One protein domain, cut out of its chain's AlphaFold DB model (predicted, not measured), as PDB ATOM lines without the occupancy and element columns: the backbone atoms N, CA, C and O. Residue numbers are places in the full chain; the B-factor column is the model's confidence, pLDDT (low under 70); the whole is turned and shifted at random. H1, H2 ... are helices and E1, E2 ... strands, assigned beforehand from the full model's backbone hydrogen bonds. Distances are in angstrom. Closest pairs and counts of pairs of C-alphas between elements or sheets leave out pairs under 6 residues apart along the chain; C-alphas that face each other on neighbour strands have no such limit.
ATOM      1  N   GLY A 509      85.336 107.328  77.798       67.75
ATOM      2  CA  GLY A 509      85.185 108.767  77.632       67.75
ATOM      3  C   GLY A 509      84.742 109.116  76.210       67.75
ATOM      4  O   GLY A 509      85.032 108.388  75.257       67.75
ATOM      5  N   LEU A 510      84.065 110.251  76.067       78.69
ATOM      6  CA  LEU A 510      83.679 110.818  74.778       78.69
ATOM      7  C   LEU A 510      84.631 111.968  74.437       78.69
ATOM      8  O   LEU A 510      84.697 112.949  75.179       78.69
ATOM      9  N   LEU A 511      85.350 111.863  73.312       78.75
ATOM     10  CA  LEU A 511      86.001 113.029  72.716       78.75
ATOM     11  C   LEU A 511      84.954 113.817  71.925       78.75
ATOM     12  O   LEU A 511      84.250 113.269  71.079       78.75
ATOM     13  N   CYS A 512      84.866 115.108  72.208       82.19
ATOM     14  CA  CYS A 512      83.905 116.023  71.612       82.19
ATOM     15  C   CYS A 512      84.617 116.939  70.610       82.19
ATOM     16  O   CYS A 512      84.767 118.130  70.856       82.19
ATOM     17  N   ASP A 513      85.114 116.343  69.526       76.81
ATOM     18  CA  ASP A 513      86.026 116.935  68.538       76.81
ATOM     19  C   ASP A 513      85.473 118.153  67.774       76.81
ATOM     20  O   ASP A 513      86.156 119.174  67.694       76.81
ATOM     21  N   ASP A 514      84.249 118.058  67.248       77.50
ATOM     22  CA  ASP A 514      83.622 119.076  66.395       77.50
ATOM     23  C   ASP A 514      82.539 119.900  67.120       77.50
ATOM     24  O   ASP A 514      81.744 119.350  67.895       77.50
ATOM     25  N   PRO A 515      82.381 121.197  66.785       76.12
ATOM     26  CA  PRO A 515      81.184 121.956  67.128       76.12
ATOM     27  C   PRO A 515      79.997 121.472  66.287       76.12
ATOM     28  O   PRO A 515      79.891 121.770  65.098       76.12
ATOM     29  N   GLY A 516      79.052 120.765  66.904       85.19
ATOM     30  CA  GLY A 516      77.831 120.351  66.220       85.19
ATOM     31  C   GLY A 516      76.680 120.141  67.187       85.19
ATOM     32  O   GLY A 516      76.707 119.193  67.965       85.19
ATOM     33  N   LEU A 517      75.634 120.973  67.086       85.75
ATOM     34  CA  LEU A 517      74.428 120.897  67.925       85.75
ATOM     35  C   LEU A 517      73.883 119.458  68.012       85.75
ATOM     36  O   LEU A 517      73.577 118.973  69.099       85.75
ATOM     37  N   GLY A 518      73.846 118.748  66.878       86.38
ATOM     38  CA  GLY A 518      73.451 117.338  66.813       86.38
ATOM     39  C   GLY A 518      74.301 116.404  67.685       86.38
ATOM     40  O   GLY A 518      73.724 115.624  68.449       86.38
ATOM     41  N   LYS A 519      75.644 116.506  67.616       88.00
ATOM     42  CA  LYS A 519      76.583 115.741  68.468       88.00
ATOM     43  C   LYS A 519      76.390 116.126  69.944       88.00
ATOM     44  O   LYS A 519      76.064 115.270  70.766       88.00
ATOM     45  N   THR A 520      76.503 117.419  70.261       89.62
ATOM     46  CA  THR A 520      76.455 117.954  71.634       89.62
ATOM     47  C   THR A 520      75.164 117.574  72.359       89.62
ATOM     48  O   THR A 520      75.215 117.015  73.451       89.62
ATOM     49  N   ILE A 521      73.997 117.776  71.736       92.25
ATOM     50  CA  ILE A 521      72.698 117.432  72.340       92.25
ATOM     51  C   ILE A 521      72.547 115.919  72.537       92.25
ATOM     52  O   ILE A 521      71.998 115.484  73.548       92.25
ATOM     53  N   THR A 522      73.090 115.103  71.628       89.81
ATOM     54  CA  THR A 522      73.070 113.632  71.739       89.81
ATOM     55  C   THR A 522      73.893 113.144  72.938       89.81
ATOM     56  O   THR A 522      73.461 112.250  73.660       89.81
ATOM     57  N   VAL A 523      75.042 113.768  73.208       89.06
ATOM     58  CA  VAL A 523      75.890 113.470  74.378       89.06
ATOM     59  C   VAL A 523      75.281 113.999  75.679       89.06
ATOM     60  O   VAL A 523      75.205 113.265  76.661       89.06
ATOM     61  N   VAL A 524      74.767 115.233  75.687       89.75
ATOM     62  CA  VAL A 524      74.026 115.790  76.835       89.75
ATOM     63  C   VAL A 524      72.825 114.903  77.192       89.75
ATOM     64  O   VAL A 524      72.534 114.689  78.368       89.75
ATOM     65  N   SER A 525      72.179 114.311  76.186       90.50
ATOM     66  CA  SER A 525      71.084 113.358  76.378       90.50
ATOM     67  C   SER A 525      71.502 112.051  77.039       90.50
ATOM     68  O   SER A 525      70.720 111.483  77.801       90.50
ATOM     69  N   LEU A 526      72.718 111.571  76.762       87.94
ATOM     70  CA  LEU A 526      73.279 110.387  77.411       87.94
ATOM     71  C   LEU A 526      73.421 110.643  78.911       87.94
ATOM     72  O   LEU A 526      72.839 109.919  79.714       87.94
ATOM     73  N   ILE A 527      74.082 111.752  79.254       85.56
ATOM     74  CA  ILE A 527      74.335 112.189  80.631       85.56
ATOM     75  C   ILE A 527      73.020 112.372  81.395       85.56
ATOM     76  O   ILE A 527      72.876 111.847  82.492       85.56
ATOM     77  N   LEU A 528      72.022 113.048  80.815       86.19
ATOM     78  CA  LEU A 528      70.717 113.227  81.465       86.19
ATOM     79  C   LEU A 528      69.938 111.914  81.648       86.19
ATOM     80  O   LEU A 528      69.163 111.799  82.598       86.19
ATOM     81  N   GLN A 529      70.133 110.916  80.776       84.19
ATOM     82  CA  GLN A 529      69.513 109.596  80.933       84.19
ATOM     83  C   GLN A 529      70.263 108.654  81.892       84.19
ATOM     84  O   GLN A 529      69.648 107.686  82.339       84.19
ATOM     85  N   THR A 530      71.541 108.902  82.209       78.00
ATOM     86  CA  THR A 530      72.337 108.075  83.143       78.00
ATOM     87  C   THR A 530      72.667 108.749  84.476       78.00
ATOM     88  O   THR A 530      73.024 108.062  85.434       78.00
ATOM     89  N   PRO A 750      87.556 107.974  92.366       48.91
ATOM     90  CA  PRO A 750      86.885 107.096  91.415       48.91
ATOM     91  C   PRO A 750      85.459 107.597  91.146       48.91
ATOM     92  O   PRO A 750      84.551 107.382  91.949       48.91
ATOM     93  N   SER A 751      85.255 108.264  90.009       46.94
ATOM     94  CA  SER A 751      83.931 108.722  89.576       46.94
ATOM     95  C   SER A 751      83.222 107.695  88.693       46.94
ATOM     96  O   SER A 751      83.838 107.012  87.876       46.94
ATOM     97  N   SER A 752      81.899 107.613  88.842       54.62
ATOM     98  CA  SER A 752      80.999 106.872  87.954       54.62
ATOM     99  C   SER A 752      80.531 107.676  86.734       54.62
ATOM    100  O   SER A 752      79.839 107.109  85.887       54.62
ATOM    101  N   ALA A 753      80.863 108.970  86.664       58.53
ATOM    102  CA  ALA A 753      80.419 109.884  85.616       58.53
ATOM    103  C   ALA A 753      81.160 109.660  84.285       58.53
ATOM    104  O   ALA A 753      82.365 109.407  84.261       58.53
ATOM    105  N   THR A 754      80.443 109.809  83.170       68.75
ATOM    106  CA  THR A 754      81.002 109.713  81.813       68.75
ATOM    107  C   THR A 754      81.965 110.876  81.555       68.75
ATOM    108  O   THR A 754      81.563 112.040  81.569       68.75
ATOM    109  N   LEU A 755      83.247 110.572  81.323       74.00
ATOM    110  CA  LEU A 755      84.273 111.585  81.062       74.00
ATOM    111  C   LEU A 755      84.051 112.236  79.689       74.00
ATOM    112  O   LEU A 755      84.144 111.569  78.657       74.00
ATOM    113  N   LEU A 756      83.818 113.548  79.676       79.12
ATOM    114  CA  LEU A 756      83.843 114.355  78.459       79.12
ATOM    115  C   LEU A 756      85.221 114.986  78.278       79.12
ATOM    116  O   LEU A 756      85.701 115.691  79.165       79.12
ATOM    117  N   VAL A 757      85.827 114.790  77.109       81.06
ATOM    118  CA  VAL A 757      87.038 115.507  76.700       81.06
ATOM    119  C   VAL A 757      86.648 116.482  75.594       81.06
ATOM    120  O   VAL A 757      86.402 116.093  74.454       81.06
ATOM    121  N   VAL A 758      86.559 117.764  75.950       81.69
ATOM    122  CA  VAL A 758      86.162 118.854  75.048       81.69
ATOM    123  C   VAL A 758      87.406 119.685  74.699       81.69
ATOM    124  O   VAL A 758      88.076 120.161  75.618       81.69
ATOM    125  N   PRO A 759      87.744 119.894  73.410       83.00
ATOM    126  CA  PRO A 759      88.821 120.794  73.007       83.00
ATOM    127  C   PRO A 759      88.610 122.205  73.566       83.00
ATOM    128  O   PRO A 759      87.489 122.709  73.566       83.00
ATOM    129  N   ALA A 760      89.685 122.885  73.978       79.19
ATOM    130  CA  ALA A 760      89.599 124.191  74.646       79.19
ATOM    131  C   ALA A 760      88.800 125.252  73.856       79.19
ATOM    132  O   ALA A 760      88.116 126.078  74.454       79.19
ATOM    133  N   VAL A 761      88.831 125.197  72.518       84.50
ATOM    134  CA  VAL A 761      88.070 126.097  71.625       84.50
ATOM    135  C   VAL A 761      86.559 125.826  71.594       84.50
ATOM    136  O   VAL A 761      85.802 126.672  71.130       84.50
ATOM    137  N   LEU A 762      86.109 124.665  72.084       87.25
ATOM    138  CA  LEU A 762      84.702 124.254  72.124       87.25
ATOM    139  C   LEU A 762      84.084 124.323  73.526       87.25
ATOM    140  O   LEU A 762      82.868 124.210  73.652       87.25
ATOM    141  N   VAL A 763      84.889 124.541  74.569       85.56
ATOM    142  CA  VAL A 763      84.443 124.622  75.971       85.56
ATOM    143  C   VAL A 763      83.294 125.617  76.157       85.56
ATOM    144  O   VAL A 763      82.267 125.267  76.741       85.56
ATOM    145  N   ASP A 764      83.423 126.831  75.616       86.31
ATOM    146  CA  ASP A 764      82.381 127.856  75.741       86.31
ATOM    147  C   ASP A 764      81.108 127.482  74.964       86.31
ATOM    148  O   ASP A 764      80.008 127.632  75.494       86.31
ATOM    149  N   HIS A 765      81.238 126.880  73.774       88.31
ATOM    150  CA  HIS A 765      80.097 126.350  73.016       88.31
ATOM    151  C   HIS A 765      79.355 125.253  73.798       88.31
ATOM    152  O   HIS A 765      78.130 125.290  73.904       88.31
ATOM    153  N   TRP A 766      80.075 124.296  74.390       88.38
ATOM    154  CA  TRP A 766      79.482 123.240  75.218       88.38
ATOM    155  C   TRP A 766      78.789 123.804  76.459       88.38
ATOM    156  O   TRP A 766      77.672 123.396  76.786       88.38
ATOM    157  N   MET A 767      79.399 124.793  77.113       86.00
ATOM    158  CA  MET A 767      78.798 125.496  78.240       86.00
ATOM    159  C   MET A 767      77.522 126.260  77.839       86.00
ATOM    160  O   MET A 767      76.551 126.254  78.598       86.00
ATOM    161  N   GLU A 768      77.482 126.895  76.666       89.62
ATOM    162  CA  GLU A 768      76.266 127.520  76.130       89.62
ATOM    163  C   GLU A 768      75.183 126.487  75.804       89.62
ATOM    164  O   GLU A 768      74.038 126.664  76.224       89.62
ATOM    165  N   GLN A 769      75.523 125.377  75.139       90.06
ATOM    166  CA  GLN A 769      74.545 124.328  74.830       90.06
ATOM    167  C   GLN A 769      73.962 123.677  76.090       90.06
ATOM    168  O   GLN A 769      72.766 123.383  76.113       90.06
ATOM    169  N   LEU A 770      74.753 123.515  77.154       89.19
ATOM    170  CA  LEU A 770      74.252 123.082  78.460       89.19
ATOM    171  C   LEU A 770      73.299 124.126  79.071       89.19
ATOM    172  O   LEU A 770      72.182 123.781  79.449       89.19
ATOM    173  N   LYS A 771      73.689 125.410  79.117       86.62
ATOM    174  CA  LYS A 771      72.868 126.501  79.690       86.62
ATOM    175  C   LYS A 771      71.536 126.718  78.957       86.62
ATOM    176  O   LYS A 771      70.534 127.048  79.596       86.62
ATOM    177  N   LEU A 772      71.526 126.568  77.633       90.62
ATOM    178  CA  LEU A 772      70.333 126.741  76.804       90.62
ATOM    179  C   LEU A 772      69.387 125.543  76.925       90.62
ATOM    180  O   LEU A 772      68.203 125.723  77.221       90.62
ATOM    181  N   ASN A 773      69.907 124.328  76.728       92.44
ATOM    182  CA  ASN A 773      69.086 123.155  76.430       92.44
ATOM    183  C   ASN A 773      68.861 122.217  77.624       92.44
ATOM    184  O   ASN A 773      67.993 121.351  77.534       92.44
ATOM    185  N   VAL A 774      69.585 122.386  78.737       90.50
ATOM    186  CA  VAL A 774      69.361 121.622  79.975       90.50
ATOM    187  C   VAL A 774      68.606 122.468  80.991       90.50
ATOM    188  O   VAL A 774      69.027 123.567  81.359       90.50
ATOM    189  N   ASP A 775      67.511 121.928  81.518       88.75
ATOM    190  CA  ASP A 775      66.946 122.416  82.765       88.75
ATOM    191  C   ASP A 775      67.761 121.872  83.945       88.75
ATOM    192  O   ASP A 775      67.582 120.747  84.406       88.75
ATOM    193  N   VAL A 776      68.686 122.681  84.459       82.81
ATOM    194  CA  VAL A 776      69.561 122.259  85.564       82.81
ATOM    195  C   VAL A 776      68.778 122.039  86.873       82.81
ATOM    196  O   VAL A 776      69.238 121.297  87.742       82.81
ATOM    197  N   SER A 777      67.551 122.571  87.001       81.06
ATOM    198  CA  SER A 777      66.661 122.246  88.129       81.06
ATOM    199  C   SER A 777      66.137 120.804  88.071       81.06
ATOM    200  O   SER A 777      65.621 120.292  89.063       81.06
ATOM    201  N   TYR A 778      66.301 120.118  86.942       77.69
ATOM    202  CA  TYR A 778      66.081 118.683  86.838       77.69
ATOM    203  C   TYR A 778      67.226 117.870  87.465       77.69
ATOM    204  O   TYR A 778      67.000 116.819  88.064       77.69
ATOM    205  N   CYS A 779      68.454 118.385  87.358       77.31
ATOM    206  CA  CYS A 779      69.676 117.719  87.804       77.31
ATOM    207  C   CYS A 779      69.885 117.826  89.319       77.31
ATOM    208  O   CYS A 779      70.466 116.939  89.939       77.31
ATOM    209  N   THR A 780      69.429 118.922  89.935       78.75
ATOM    210  CA  THR A 780      69.668 119.185  91.356       78.75
ATOM    211  C   THR A 780      68.603 120.087  91.987       78.75
ATOM    212  O   THR A 780      68.024 120.966  91.352       78.75
ATOM    213  N   ASP A 781      68.363 119.878  93.285       75.94
ATOM    214  CA  ASP A 781      67.532 120.746  94.135       75.94
ATOM    215  C   ASP A 781      68.327 121.920  94.743       75.94
ATOM    216  O   ASP A 781      67.785 122.701  95.523       75.94
ATOM    217  N   ARG A 782      69.616 122.047  94.402       79.75
ATOM    218  CA  ARG A 782      70.531 123.086  94.893       79.75
ATOM    219  C   ARG A 782      70.929 124.051  93.777       79.75
ATOM    220  O   ARG A 782      70.729 123.766  92.601       79.75
ATOM    221  N   ILE A 783      71.559 125.169  94.134       77.38
ATOM    222  CA  ILE A 783      72.116 126.109  93.156       77.38
ATOM    223  C   ILE A 783      73.278 125.419  92.411       77.38
ATOM    224  O   ILE A 783      74.242 125.002  93.068       77.38
ATOM    225  N   PRO A 784      73.224 125.283  91.074       74.25
ATOM    226  CA  PRO A 784      74.325 124.718  90.310       74.25
ATOM    227  C   PRO A 784      75.491 125.709  90.246       74.25
ATOM    228  O   PRO A 784      75.320 126.863  89.855       74.25
ATOM    229  N   LEU A 785      76.685 125.248  90.607       73.69
ATOM    230  CA  LEU A 785      77.933 125.966  90.380       73.69
ATOM    231  C   LEU A 785      78.605 125.425  89.118       73.69
ATOM    232  O   LEU A 785      78.861 124.225  89.007       73.69
ATOM    233  N   VAL A 786      78.912 126.333  88.194       71.94
ATOM    234  CA  VAL A 786      79.955 126.130  87.186       71.94
ATOM    235  C   VAL A 786      81.263 126.581  87.826       71.94
ATOM    236  O   VAL A 786      81.335 127.688  88.359       71.94
ATOM    237  N   PHE A 787      82.264 125.710  87.821       71.00
ATOM    238  CA  PHE A 787      83.590 125.974  88.360       71.00
ATOM    239  C   PHE A 787      84.582 126.084  87.210       71.00
ATOM    240  O   PHE A 787      84.864 125.085  86.549       71.00
ATOM    241  N   GLU A 788      85.120 127.278  86.978       71.88
ATOM    242  CA  GLU A 788      86.203 127.471  86.017       71.88
ATOM    243  C   GLU A 788      87.550 127.424  86.747       71.88
ATOM    244  O   GLU A 788      87.852 128.246  87.610       71.88
ATOM    245  N   TYR A 789      88.363 126.422  86.419       65.50
ATOM    246  CA  TYR A 789      89.753 126.335  86.836       65.50
ATOM    247  C   TYR A 789      90.616 127.059  85.801       65.50
ATOM    248  O   TYR A 789      90.929 126.546  84.725       65.50
ATOM    249  N   THR A 790      90.994 128.290  86.136       62.47
ATOM    250  CA  THR A 790      91.827 129.163  85.296       62.47
ATOM    251  C   THR A 790      93.323 129.084  85.625       62.47
ATOM    252  O   THR A 790      94.123 129.816  85.041       62.47
ATOM    253  N   GLY A 791      93.737 128.209  86.554       60.78
ATOM    254  CA  GLY A 791      95.141 127.907  86.901       60.78
ATOM    255  C   GLY A 791      95.944 129.041  87.540       60.78
ATOM    256  O   GLY A 791      97.034 128.820  88.066       60.78
ATOM    257  N   SER A 792      95.427 130.269  87.516       59.75
ATOM    258  CA  SER A 792      96.026 131.415  88.186       59.75
ATOM    259  C   SER A 792      95.449 131.553  89.596       59.75
ATOM    260  O   SER A 792      94.244 131.704  89.780       59.75
ATOM    261  N   ASN A 793      96.316 131.562  90.610       53.88
ATOM    262  CA  ASN A 793      95.940 131.651  92.030       53.88
ATOM    263  C   ASN A 793      95.344 133.021  92.459       53.88
ATOM    264  O   ASN A 793      95.508 133.406  93.618       53.88
ATOM    265  N   LYS A 794      94.747 133.814  91.550       53.03
ATOM    266  CA  LYS A 794      94.504 135.255  91.771       53.03
ATOM    267  C   LYS A 794      93.053 135.741  91.834       53.03
ATOM    268  O   LYS A 794      92.813 136.610  92.669       53.03
ATOM    269  N   THR A 795      92.111 135.263  91.016       51.69
ATOM    270  CA  THR A 795      90.733 135.826  90.992       51.69
ATOM    271  C   THR A 795      89.639 134.831  90.585       51.69
ATOM    272  O   THR A 795      88.723 135.189  89.854       51.69
ATOM    273  N   GLU A 796      89.693 133.596  91.077       56.69
ATOM    274  CA  GLU A 796      88.575 132.652  90.954       56.69
ATOM    275  C   GLU A 796      88.492 131.772  92.207       56.69
ATOM    276  O   GLU A 796      89.421 131.776  93.022       56.69
ATOM    277  N   LEU A 797      87.368 131.077  92.411       60.38
ATOM    278  CA  LEU A 797      87.182 130.242  93.602       60.38
ATOM    279  C   LEU A 797      88.273 129.171  93.656       60.38
ATOM    280  O   LEU A 797      88.533 128.489  92.667       60.38
ATOM    281  N   ARG A 798      88.886 128.974  94.825       69.19
ATOM    282  CA  ARG A 798      89.757 127.808  95.011       69.19
ATOM    283  C   ARG A 798      88.923 126.528  95.026       69.19
ATOM    284  O   ARG A 798      87.763 126.552  95.445       69.19
ATOM    285  N   ILE A 799      89.510 125.403  94.619       67.81
ATOM    286  CA  ILE A 799      88.790 124.122  94.603       67.81
ATOM    287  C   ILE A 799      88.325 123.729  96.013       67.81
ATOM    288  O   ILE A 799      87.196 123.272  96.174       67.81
ATOM    289  N   GLU A 800      89.105 124.035  97.053       72.12
ATOM    290  CA  GLU A 800      88.727 123.827  98.455       72.12
ATOM    291  C   GLU A 800      87.554 124.726  98.878       72.12
ATOM    292  O   GLU A 800      86.715 124.311  99.677       72.12
ATOM    293  N   GLU A 801      87.444 125.941  98.327       76.44
ATOM    294  CA  GLU A 801      86.338 126.861  98.616       76.44
ATOM    295  C   GLU A 801      85.041 126.411  97.925       76.44
ATOM    296  O   GLU A 801      83.970 126.437  98.535       76.44
ATOM    297  N   THR A 802      85.127 125.932  96.682       68.69
ATOM    298  CA  THR A 802      83.996 125.324  95.963       68.69
ATOM    299  C   THR A 802      83.545 124.035  96.643       68.69
ATOM    300  O   THR A 802      82.357 123.874  96.930       68.69
ATOM    301  N   LEU A 803      84.481 123.151  97.003       70.19
ATOM    302  CA  LEU A 803      84.191 121.947  97.780       70.19
ATOM    303  C   LEU A 803      83.597 122.294  99.150       70.19
ATOM    304  O   LEU A 803      82.657 121.629  99.575       70.19
ATOM    305  N   SER A 804      84.048 123.361  99.817       75.56
ATOM    306  CA  SER A 804      83.432 123.870 101.050       75.56
ATOM    307  C   SER A 804      81.979 124.321 100.821       75.56
ATOM    308  O   SER A 804      81.067 123.861 101.514       75.56
ATOM    309  N   LYS A 805      81.715 125.117  99.775       73.44
ATOM    310  CA  LYS A 805      80.358 125.561  99.394       73.44
ATOM    311  C   LYS A 805      79.423 124.404  99.022       73.44
ATOM    312  O   LYS A 805      78.226 124.504  99.287       73.44
ATOM    313  N   CYS A 806      79.945 123.304  98.479       70.25
ATOM    314  CA  CYS A 806      79.187 122.076  98.206       70.25
ATOM    315  C   CYS A 806      79.053 121.141  99.430       70.25
ATOM    316  O   CYS A 806      78.042 120.441  99.551       70.25
ATOM    317  N   ARG A 807      80.022 121.155 100.362       73.00
ATOM    318  CA  ARG A 807      79.959 120.470 101.671       73.00
ATOM    319  C   ARG A 807      78.888 121.078 102.581       73.00
ATOM    320  O   ARG A 807      78.301 120.348 103.380       73.00
ATOM    321  N   VAL A 808      78.556 122.365 102.426       74.38
ATOM    322  CA  VAL A 808      77.344 122.968 103.010       74.38
ATOM    323  C   VAL A 808      76.107 122.360 102.327       74.38
ATOM    324  O   VAL A 808      75.593 122.877 101.337       74.38
ATOM    325  N   LYS A 809      75.629 121.232 102.882       57.66
ATOM    326  CA  LYS A 809      74.691 120.240 102.295       57.66
ATOM    327  C   LYS A 809      73.336 120.749 101.752       57.66
ATOM    328  O   LYS A 809      72.526 119.928 101.328       57.66
ATOM    329  N   LYS A 810      73.051 122.054 101.778       67.69
ATOM    330  CA  LYS A 810      71.753 122.651 101.407       67.69
ATOM    331  C   LYS A 810      71.806 123.734 100.322       67.69
ATOM    332  O   LYS A 810      70.750 124.066  99.803       67.69
ATOM    333  N   THR A 811      72.970 124.294  99.977       69.50
ATOM    334  CA  THR A 811      73.030 125.493  99.109       69.50
ATOM    335  C   THR A 811      73.482 125.205  97.682       69.50
ATOM    336  O   THR A 811      72.790 125.612  96.753       69.50
ATOM    337  N   HIS A 812      74.590 124.477  97.487       70.69
ATOM    338  CA  HIS A 812      75.213 124.322  96.166       70.69
ATOM    339  C   HIS A 812      75.466 122.869  95.743       70.69
ATOM    340  O   HIS A 812      75.656 121.969  96.571       70.69
ATOM    341  N   PHE A 813      75.512 122.665  94.428       70.44
ATOM    342  CA  PHE A 813      75.926 121.439  93.744       70.44
ATOM    343  C   PHE A 813      76.896 121.825  92.620       70.44
ATOM    344  O   PHE A 813      76.575 122.707  91.829       70.44
ATOM    345  N   ALA A 814      78.081 121.218  92.556       64.62
ATOM    346  CA  ALA A 814      79.017 121.479  91.465       64.62
ATOM    347  C   ALA A 814      78.541 120.717  90.221       64.62
ATOM    348  O   ALA A 814      78.462 119.495  90.251       64.62
ATOM    349  N   PHE A 815      78.156 121.446  89.174       66.44
ATOM    350  CA  PHE A 815      77.471 120.893  88.000       66.44
ATOM    351  C   PHE A 815      78.395 120.753  86.785       66.44
ATOM    352  O   PHE A 815      78.240 119.826  85.998       66.44
ATOM    353  N   ILE A 816      79.364 121.661  86.633       69.19
ATOM    354  CA  ILE A 816      80.374 121.622  85.568       69.19
ATOM    355  C   ILE A 816      81.710 122.047  86.179       69.19
ATOM    356  O   ILE A 816      81.774 123.093  86.826       69.19
ATOM    357  N   PHE A 817      82.766 121.271  85.938       67.75
ATOM    358  CA  PHE A 817      84.153 121.679  86.161       67.75
ATOM    359  C   PHE A 817      84.798 121.936  84.795       67.75
ATOM    360  O   PHE A 817      84.734 121.083  83.912       67.75
ATOM    361  N   VAL A 818      85.387 123.115  84.611       68.69
ATOM    362  CA  VAL A 818      86.007 123.557  83.356       68.69
ATOM    363  C   VAL A 818      87.482 123.834  83.606       68.69
ATOM    364  O   VAL A 818      87.814 124.840  84.223       68.69
ATOM    365  N   ASP A 819      88.375 122.982  83.112       68.50
ATOM    366  CA  ASP A 819      89.813 123.260  83.128       68.50
ATOM    367  C   ASP A 819      90.228 123.990  81.840       68.50
ATOM    368  O   ASP A 819      90.216 123.413  80.751       68.50
ATOM    369  N   ARG A 820      90.597 125.275  81.951       69.44
ATOM    370  CA  ARG A 820      91.126 126.070  80.821       69.44
ATOM    371  C   ARG A 820      92.663 126.019  80.712       69.44
ATOM    372  O   ARG A 820      93.240 126.645  79.823       69.44
ATOM    373  N   THR A 821      93.347 125.308  81.609       58.84
ATOM    374  CA  THR A 821      94.812 125.346  81.786       58.84
ATOM    375  C   THR A 821      95.579 124.349  80.920       58.84
ATOM    376  O   THR A 821      96.746 124.598  80.602       58.84
ATOM    377  N   ALA A 822      94.911 123.290  80.453       55.09
ATOM    378  CA  ALA A 822      95.458 122.202  79.632       55.09
ATOM    379  C   ALA A 822      96.002 122.618  78.240       55.09
ATOM    380  O   ALA A 822      96.385 121.775  77.433       55.09
ATOM    381  N   THR A 823      96.058 123.921  77.945       45.06
ATOM    382  CA  THR A 823      96.760 124.494  76.784       45.06
ATOM    383  C   THR A 823      98.284 124.523  76.957       45.06
ATOM    384  O   THR A 823      99.014 124.652  75.974       45.06
ATOM    385  N   LYS A 824      98.792 124.365  78.185       46.12
ATOM    386  CA  LYS A 824     100.190 123.983  78.445       46.12
ATOM    387  C   LYS A 824     100.294 122.458  78.476       46.12
ATOM    388  O   LYS A 824      99.340 121.808  78.889       46.12
ATOM    389  N   LYS A 825     101.453 121.896  78.084       41.25
ATOM    390  CA  LYS A 825     101.730 120.446  78.184       41.25
ATOM    391  C   LYS A 825     101.282 119.937  79.557       41.25
ATOM    392  O   LYS A 825     101.800 120.392  80.573       41.25
ATOM    393  N   VAL A 826     100.316 119.023  79.554       37.84
ATOM    394  CA  VAL A 826      99.654 118.542  80.766       37.84
ATOM    395  C   VAL A 826     100.619 117.661  81.559       37.84
ATOM    396  O   VAL A 826     100.756 116.472  81.289       37.84
ATOM    397  N   THR A 827     101.271 118.246  82.566       30.86
ATOM    398  CA  THR A 827     101.629 117.505  83.780       30.86
ATOM    399  C   THR A 827     100.323 117.063  84.427       30.86
ATOM    400  O   THR A 827      99.456 117.894  84.696       30.86
ATOM    401  N   THR A 828     100.147 115.755  84.570       32.75
ATOM    402  CA  THR A 828      98.831 115.117  84.633       32.75
ATOM    403  C   THR A 828      98.085 115.404  85.937       32.75
ATOM    404  O   THR A 828      98.373 114.790  86.954       32.75
ATOM    405  N   THR A 829      97.068 116.270  85.892       27.98
ATOM    406  CA  THR A 829      96.148 116.521  87.019       27.98
ATOM    407  C   THR A 829      94.703 116.329  86.556       27.98
ATOM    408  O   THR A 829      93.999 117.285  86.243       27.98
ATOM    409  N   VAL A 830      94.250 115.076  86.457       30.19
ATOM    410  CA  VAL A 830      92.877 114.761  86.024       30.19
ATOM    411  C   VAL A 830      91.923 114.919  87.207       30.19
ATOM    412  O   VAL A 830      91.853 114.048  88.069       30.19
ATOM    413  N   ILE A 831      91.179 116.024  87.254       34.22
ATOM    414  CA  ILE A 831      90.192 116.278  88.312       34.22
ATOM    415  C   ILE A 831      88.838 115.664  87.899       34.22
ATOM    416  O   ILE A 831      88.255 116.097  86.903       34.22
ATOM    417  N   PRO A 832      88.312 114.661  88.626       32.69
ATOM    418  CA  PRO A 832      87.085 113.969  88.243       32.69
ATOM    419  C   PRO A 832      85.828 114.788  88.575       32.69
ATOM    420  O   PRO A 832      85.661 115.290  89.686       32.69
ATOM    421  N   CYS A 833      84.887 114.853  87.630       32.09
ATOM    422  CA  CYS A 833      83.546 115.374  87.897       32.09
ATOM    423  C   CYS A 833      82.746 114.389  88.765       32.09
ATOM    424  O   CYS A 833      82.700 113.195  88.466       32.09
ATOM    425  N   HIS A 834      82.059 114.896  89.790       28.50
ATOM    426  CA  HIS A 834      80.968 114.180  90.454       28.50
ATOM    427  C   HIS A 834      79.643 114.499  89.748       28.50
ATOM    428  O   HIS A 834      79.229 115.658  89.734       28.50
ATOM    429  N   VAL A 835      78.986 113.464  89.214       32.62
ATOM    430  CA  VAL A 835      77.608 113.462  88.685       32.62
ATOM    431  C   VAL A 835      76.917 112.189  89.171       32.62
ATOM    432  O   VAL A 835      77.596 111.136  89.144       32.62
TER     433      VAL A 835
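What this domain is: This is residues 509 to 530 and 750 to 835 of the 835 residues of the protein "Hypothetical protein" of Pseudo-nitzschia australis (UniProt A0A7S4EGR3). Two parallel strands, E1 beside E2, run through the middle as a narrow ribbon, with H4 packed on one side of it, mostly on E2, and the touching helices H2 and H1, set steeply to each other, on the opposite side. This second side is loosely joined to the ribbon, and after E2 the last residues swing away, with residues 824 to 829 sticking out, before the tail folds back. The printed part has 108 residues, with four named helices and two named strands in the order H1, H2, H3, E1, H4, E2; the class is mixed, helices and strands, with under half of the residues in named elements. The whole is compact, with a radius of gyration of the C-alphas of 14.2 A and spans of 37 by 36 by 26 A.

Where its parts are: H1, residues 517 to 530, begins with C-alpha 517 at (74.428, 120.897, 67.925) and is 20.0 A long. Beyond the cut, H2 covers residues 763 to 773, 15.4 A, and H3 residues 776 to 779. E1, residues 783 to 789, is 18.7 A long and begins with C-alpha 783 at (72.116, 126.109, 93.156). H4 covers residues 799 to 807, 11.9 A. E2, residues 812 to 819, is 19.6 A long, bends by 57 degrees at residue 815 and ends with C-alpha 819 at (89.813, 123.260, 83.128).

How they stand to each other: E1 and E2 are parallel neighbours at 23 degrees, with N 785 and O 813 2.8 A apart and N 815 and O 785 2.9 A apart, both within hydrogen-bond range. E1, H4 and E2 form a strand-helix-strand unit, two parallel neighbour strands with a helix between them in the chain, and its crossover is right-handed. The closest C-alphas of H4 and E2 are those of Cys 806 and His 812, 5.0 A. Those of H2 and E2 are Val 763 and Val 818, 7.6 A. H1 and H2 touch, closest at the C-alphas of Thr 520 and Trp 766, 7.1 A. They run the same way at a steep tilt of 68 degrees, only just short of about perpendicular. H2 and H3 meet only through their link. H1 and H3 are close but not clearly touching, with the C-alphas of Leu 528 and Cys 779 7.8 A apart. H2 and H4 are apart. Residues 510 to 511 pair with residues 756 to 757, parallel. In H1, H2 and H4 every O i to N i+4 pair is within hydrogen-bond range; H3 is too short for such a pair.

The domain as a whole: The two farthest C-alphas, those of Lys 810 and Lys 825, are 38.0 A apart. Residues 531 to 749 are not printed, and C-alphas 530 and 750 are 16.8 A apart across this cut. Of the links printed whole, none is long. The mean pLDDT of the printed part is 70.5; 43 residues are under 70, among them residues 750 to 754, 789 to 799 and 814 to 835.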